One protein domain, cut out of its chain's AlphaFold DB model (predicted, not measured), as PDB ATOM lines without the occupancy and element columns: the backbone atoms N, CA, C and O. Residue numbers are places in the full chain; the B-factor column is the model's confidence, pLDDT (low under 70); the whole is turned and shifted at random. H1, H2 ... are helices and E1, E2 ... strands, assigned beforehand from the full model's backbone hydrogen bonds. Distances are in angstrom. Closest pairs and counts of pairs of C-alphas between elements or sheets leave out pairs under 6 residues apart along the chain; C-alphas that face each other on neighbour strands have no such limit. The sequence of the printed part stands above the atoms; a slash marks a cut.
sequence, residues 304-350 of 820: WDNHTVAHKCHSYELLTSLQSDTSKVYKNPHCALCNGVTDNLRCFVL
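What this domain is: This is residues 304 to 350 of the 820 residues of the protein "Hypothetical protein" of Timema monikensis (UniProt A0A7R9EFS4). This is a small, elongated body with its parts in a row: helix H1 at one end, the short helix H2 in the middle, and a small sheet of two strands, E1 and E2, at the other end. Loops join these parts, and residues 329 to 330 pair briefly with residues 320 to 321 of E1. The printed part has 47 residues, of which under half are in named elements, in the order H1, E1, H2, E2; the class is mixed, helices and strands, and the sheet is antiparallel. The whole is compact, with a radius of gyration of the C-alphas of 10.2 A and spans of 28 by 18 by 13 A.

How they stand to each other: E1, residues 320 to 322, and E2, residues 345 to 347, are antiparallel neighbours, with 134 degrees between their directions. N 321 and O 346 are within hydrogen-bond range at 2.9 A, and so are N 346 and O 321, at 2.9 A. The closest C-alphas of E1 and H2, residues 333 to 337, are those of Thr 320 and Pro 333, 6.4 A apart. H2 and H1, residues 307 to 315, touch; their closest C-alphas are those of Cys 313 and Cys 335, 4.6 A apart. H1 and E2 are apart. In H1 and H2 every O i to N i+4 pair is within hydrogen-bond range.

Where its parts are: E1 measures 7.1 A from first to last C-alpha, and E2 7.0 A. H1 begins at C-alpha 307 (44.362, 43.333, 171.499) and measures 12.2 A; H2 measures 6.2 A. E2 ends at C-alpha 347 (28.242, 34.697, 155.687).

The domain as a whole: The two C-alphas farthest apart, those of Asp 305 and Leu 350, are 32.3 A apart. The printed part has no cut. The link from H1 to E1 is tight, the links from E1 to H2 and from H2 to E2 are short, and no link is long. The mean pLDDT of the printed part is 78.1, with residues 324, 326, 342 to 343, 345 and 347 to 350 under 70.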
ATOM      1  N   TRP A 304      48.609  45.282 163.942       85.00
ATOM      2  CA  TRP A 304      47.304  45.505 164.573       85.00
ATOM      3  C   TRP A 304      47.393  45.601 166.103       85.00
ATOM      4  O   TRP A 304      47.420  44.591 166.805       85.00
ATOM      5  N   ASP A 305      47.348  46.828 166.624       83.56
ATOM      6  CA  ASP A 305      47.554  47.112 168.053       83.56
ATOM      7  C   ASP A 305      46.349  46.774 168.959       83.56
ATOM      8  O   ASP A 305      46.481  46.685 170.181       83.56
ATOM      9  N   ASN A 306      45.136  46.605 168.411       82.25
ATOM     10  CA  ASN A 306      43.938  46.410 169.238       82.25
ATOM     11  C   ASN A 306      43.783  44.945 169.684       82.25
ATOM     12  O   ASN A 306      43.081  44.143 169.052       82.25
ATOM     13  N   HIS A 307      44.401  44.636 170.828       81.56
ATOM     14  CA  HIS A 307      44.362  43.333 171.499       81.56
ATOM     15  C   HIS A 307      42.943  42.802 171.775       81.56
ATOM     16  O   HIS A 307      42.737  41.593 171.727       81.56
ATOM     17  N   THR A 308      41.944  43.659 172.018       79.25
ATOM     18  CA  THR A 308      40.555  43.218 172.263       79.25
ATOM     19  C   THR A 308      39.922  42.633 171.000       79.25
ATOM     20  O   THR A 308      39.247  41.603 171.055       79.25
ATOM     21  N   VAL A 309      40.168  43.254 169.839       76.75
ATOM     22  CA  VAL A 309      39.735  42.714 168.539       76.75
ATOM     23  C   VAL A 309      40.528  41.454 168.189       76.75
ATOM     24  O   VAL A 309      39.932  40.500 167.693       76.75
ATOM     25  N   ALA A 310      41.826  41.402 168.507       80.06
ATOM     26  CA  ALA A 310      42.628  40.193 168.323       80.06
ATOM     27  C   ALA A 310      42.097  39.018 169.164       80.06
ATOM     28  O   ALA A 310      41.798  37.958 168.619       80.06
ATOM     29  N   HIS A 311      41.846  39.219 170.460       80.31
ATOM     30  CA  HIS A 311      41.255  38.196 171.328       80.31
ATOM     31  C   HIS A 311      39.906  37.689 170.785       80.31
ATOM     32  O   HIS A 311      39.696  36.479 170.693       80.31
ATOM     33  N   LYS A 312      39.012  38.592 170.342       76.81
ATOM     34  CA  LYS A 312      37.753  38.197 169.681       76.81
ATOM     35  C   LYS A 312      37.963  37.482 168.334       76.81
ATOM     36  O   LYS A 312      37.157  36.626 167.981       76.81
ATOM     37  N   CYS A 313      39.023  37.781 167.578       83.31
ATOM     38  CA  CYS A 313      39.383  37.014 166.378       83.31
ATOM     39  C   CYS A 313      39.733  35.557 166.736       83.31
ATOM     40  O   CYS A 313      39.194  34.618 166.145       83.31
ATOM     41  N   HIS A 314      40.554  35.337 167.764       83.88
ATOM     42  CA  HIS A 314      40.952  33.980 168.135       83.88
ATOM     43  C   HIS A 314      39.818  33.153 168.780       83.88
ATOM     44  O   HIS A 314      39.843  31.928 168.641       83.88
ATOM     45  N   SER A 315      38.810  33.770 169.416       76.69
ATOM     46  CA  SER A 315      37.912  33.074 170.359       76.69
ATOM     47  C   SER A 315      36.748  32.245 169.779       76.69
ATOM     48  O   SER A 315      36.411  31.234 170.383       76.69
ATOM     49  N   TYR A 316      36.140  32.592 168.633       78.75
ATOM     50  CA  TYR A 316      34.992  31.840 168.059       78.75
ATOM     51  C   TYR A 316      35.033  31.723 166.536       78.75
ATOM     52  O   TYR A 316      35.586  32.594 165.865       78.75
ATOM     53  N   GLU A 317      34.423  30.684 165.969       80.69
ATOM     54  CA  GLU A 317      34.279  30.510 164.519       80.69
ATOM     55  C   GLU A 317      32.870  30.895 164.039       80.69
ATOM     56  O   GLU A 317      31.851  30.400 164.516       80.69
ATOM     57  N   LEU A 318      32.825  31.831 163.091       81.12
ATOM     58  CA  LEU A 318      31.635  32.319 162.395       81.12
ATOM     59  C   LEU A 318      32.085  32.761 161.000       81.12
ATOM     60  O   LEU A 318      32.261  33.952 160.737       81.12
ATOM     61  N   LEU A 319      32.365  31.784 160.137       80.25
ATOM     62  CA  LEU A 319      33.085  32.004 158.883       80.25
ATOM     63  C   LEU A 319      32.429  33.090 158.015       80.25
ATOM     64  O   LEU A 319      31.249  33.019 157.660       80.25
ATOM     65  N   THR A 320      33.225  34.086 157.633       78.69
ATOM     66  CA  THR A 320      32.797  35.204 156.780       78.69
ATOM     67  C   THR A 320      33.648  35.288 155.524       78.69
ATOM     68  O   THR A 320      34.794  34.853 155.508       78.69
ATOM     69  N   SER A 321      33.088  35.843 154.453       80.44
ATOM     70  CA  SER A 321      33.799  36.108 153.197       80.44
ATOM     71  C   SER A 321      33.459  37.503 152.690       80.44
ATOM     72  O   SER A 321      32.419  38.060 153.057       80.44
ATOM     73  N   LEU A 322      34.307  38.063 151.830       78.31
ATOM     74  CA  LEU A 322      33.953  39.278 151.106       78.31
ATOM     75  C   LEU A 322      32.829  38.980 150.102       78.31
ATOM     76  O   LEU A 322      32.776  37.924 149.468       78.31
ATOM     77  N   GLN A 323      31.925  39.940 149.949       70.44
ATOM     78  CA  GLN A 323      30.833  39.893 148.977       70.44
ATOM     79  C   GLN A 323      31.347  40.019 147.534       70.44
ATOM     80  O   GLN A 323      30.773  39.426 146.625       70.44
ATOM     81  N   SER A 324      32.467  40.728 147.348       69.25
ATOM     82  CA  SER A 324      33.193  40.882 146.082       69.25
ATOM     83  C   SER A 324      34.223  39.775 145.810       69.25
ATOM     84  O   SER A 324      34.403  39.393 144.658       69.25
ATOM     85  N   ASP A 325      34.885  39.244 146.844       73.19
ATOM     86  CA  ASP A 325      35.883  38.170 146.738       73.19
ATOM     87  C   ASP A 325      35.504  36.974 147.617       73.19
ATOM     88  O   ASP A 325      35.776  36.911 148.815       73.19
ATOM     89  N   THR A 326      34.891  35.983 146.977       68.94
ATOM     90  CA  THR A 326      34.423  34.763 147.647       68.94
ATOM     91  C   THR A 326      35.536  33.758 147.965       68.94
ATOM     92  O   THR A 326      35.261  32.754 148.622       68.94
ATOM     93  N   SER A 327      36.773  34.003 147.508       70.75
ATOM     94  CA  SER A 327      37.915  33.107 147.737       70.75
ATOM     95  C   SER A 327      38.565  33.305 149.107       70.75
ATOM     96  O   SER A 327      39.116  32.359 149.669       70.75
ATOM     97  N   LYS A 328      38.463  34.516 149.671       81.75
ATOM     98  CA  LYS A 328      38.985  34.848 150.998       81.75
ATOM     99  C   LYS A 328      37.925  34.622 152.065       81.75
ATOM    100  O   LYS A 328      36.873  35.264 152.067       81.75
ATOM    101  N   VAL A 329      38.242  33.721 152.990       85.00
ATOM    102  CA  VAL A 329      37.419  33.399 154.156       85.00
ATOM    103  C   VAL A 329      38.166  33.822 155.420       85.00
ATOM    104  O   VAL A 329      39.356  33.551 155.564       85.00
ATOM    105  N   TYR A 330      37.467  34.468 156.345       85.62
ATOM    106  CA  TYR A 330      37.965  34.880 157.657       85.62
ATOM    107  C   TYR A 330      37.229  34.079 158.730       85.62
ATOM    108  O   TYR A 330      36.017  33.874 158.608       85.62
ATOM    109  N   LYS A 331      37.937  33.650 159.784       84.88
ATOM    110  CA  LYS A 331      37.373  32.821 160.865       84.88
ATOM    111  C   LYS A 331      36.116  33.443 161.476       84.88
ATOM    112  O   LYS A 331      35.158  32.730 161.752       84.88
ATOM    113  N   ASN A 332      36.113  34.762 161.664       83.50
ATOM    114  CA  ASN A 332      34.967  35.542 162.125       83.50
ATOM    115  C   ASN A 332      35.091  37.024 161.680       83.50
ATOM    116  O   ASN A 332      36.133  37.408 161.132       83.50
ATOM    117  N   PRO A 333      34.071  37.879 161.911       81.88
ATOM    118  CA  PRO A 333      34.123  39.301 161.555       81.88
ATOM    119  C   PRO A 333      35.259  40.099 162.218       81.88
ATOM    120  O   PRO A 333      35.721  41.082 161.644       81.88
ATOM    121  N   HIS A 334      35.739  39.696 163.399       82.19
ATOM    122  CA  HIS A 334      36.859  40.370 164.065       82.19
ATOM    123  C   HIS A 334      38.203  40.040 163.406       82.19
ATOM    124  O   HIS A 334      39.032  40.937 163.267       82.19
ATOM    125  N   CYS A 335      38.388  38.813 162.904       86.12
ATOM    126  CA  CYS A 335      39.539  38.468 162.065       86.12
ATOM    127  C   CYS A 335      39.536  39.218 160.728       86.12
ATOM    128  O   CYS A 335      40.597  39.590 160.234       86.12
ATOM    129  N   ALA A 336      38.360  39.473 160.146       84.62
ATOM    130  CA  ALA A 336      38.244  40.336 158.973       84.62
ATOM    131  C   ALA A 336      38.650  41.785 159.304       84.62
ATOM    132  O   ALA A 336      39.506  42.357 158.625       84.62
ATOM    133  N   LEU A 337      38.125  42.335 160.405       84.06
ATOM    134  CA  LEU A 337      38.431  43.691 160.867       84.06
ATOM    135  C   LEU A 337      39.933  43.906 161.121       84.06
ATOM    136  O   LEU A 337      40.505  44.852 160.582       84.06
ATOM    137  N   CYS A 338      40.594  43.014 161.869       86.69
ATOM    138  CA  CYS A 338      42.030  43.137 162.159       86.69
ATOM    139  C   CYS A 338      42.962  42.776 160.983       86.69
ATOM    140  O   CYS A 338      44.184  42.874 161.099       86.69
ATOM    141  N   ASN A 339      42.390  42.390 159.838       89.69
ATOM    142  CA  ASN A 339      43.071  42.272 158.549       89.69
ATOM    143  C   ASN A 339      42.611  43.360 157.551       89.69
ATOM    144  O   ASN A 339      42.804  43.220 156.343       89.69
ATOM    145  N   GLY A 340      42.017  44.455 158.045       83.12
ATOM    146  CA  GLY A 340      41.698  45.652 157.259       83.12
ATOM    147  C   GLY A 340      40.368  45.618 156.497       83.12
ATOM    148  O   GLY A 340      40.155  46.464 155.632       83.12
ATOM    149  N   VAL A 341      39.469  44.672 156.791       81.56
ATOM    150  CA  VAL A 341      38.154  44.563 156.135       81.56
ATOM    151  C   VAL A 341      37.042  45.055 157.066       81.56
ATOM    152  O   VAL A 341      36.657  44.363 158.006       81.56
ATOM    153  N   THR A 342      36.507  46.247 156.789       67.25
ATOM    154  CA  THR A 342      35.451  46.890 157.598       67.25
ATOM    155  C   THR A 342      34.027  46.608 157.104       67.25
ATOM    156  O   THR A 342      33.084  46.601 157.896       67.25
ATOM    157  N   ASP A 343      33.856  46.372 155.800       68.00
ATOM    158  CA  ASP A 343      32.560  46.381 155.116       68.00
ATOM    159  C   ASP A 343      32.438  45.276 154.054       68.00
ATOM    160  O   ASP A 343      33.413  44.621 153.691       68.00
ATOM    161  N   ASN A 344      31.213  45.069 153.558       70.44
ATOM    162  CA  ASN A 344      30.858  44.069 152.538       70.44
ATOM    163  C   ASN A 344      31.221  42.620 152.927       70.44
ATOM    164  O   ASN A 344      31.616  41.808 152.085       70.44
ATOM    165  N   LEU A 345      31.070  42.291 154.215       69.75
ATOM    166  CA  LEU A 345      31.181  40.932 154.747       69.75
ATOM    167  C   LEU A 345      29.841  40.193 154.670       69.75
ATOM    168  O   LEU A 345      28.821  40.651 155.194       69.75
ATOM    169  N   ARG A 346      29.876  39.004 154.070       72.56
ATOM    170  CA  ARG A 346      28.756  38.064 153.980       72.56
ATOM    171  C   ARG A 346      29.096  36.744 154.668       72.56
ATOM    172  O   ARG A 346      30.265  36.353 154.760       72.56
ATOM    173  N   CYS A 347      28.068  36.016 155.088       68.69
ATOM    174  CA  CYS A 347      28.242  34.697 155.687       68.69
ATOM    175  C   CYS A 347      28.875  33.728 154.683       68.69
ATOM    176  O   CYS A 347      28.411  33.628 153.543       68.69
ATOM    177  N   PHE A 348      29.917  33.004 155.093       69.31
ATOM    178  CA  PHE A 348      30.423  31.893 154.299       69.31
ATOM    179  C   PHE A 348      29.466  30.707 154.434       69.31
ATOM    180  O   PHE A 348      29.100  30.304 155.536       69.31
ATOM    181  N   VAL A 349      29.054  30.144 153.302       63.84
ATOM    182  CA  VAL A 349      28.178  28.972 153.242       63.84
ATOM    183  C   VAL A 349      28.885  27.924 152.399       63.84
ATOM    184  O   VAL A 349      29.291  28.212 151.272       63.84
ATOM    185  N   LEU A 350      29.015  26.704 152.924       61.19
ATOM    186  CA  LEU A 350      29.487  25.571 152.134       61.19
ATOM    187  C   LEU A 350      28.497  25.308 150.993       61.19
ATOM    188  O   LEU A 350      27.383  24.834 151.215       61.19
TER     189      LEU A 350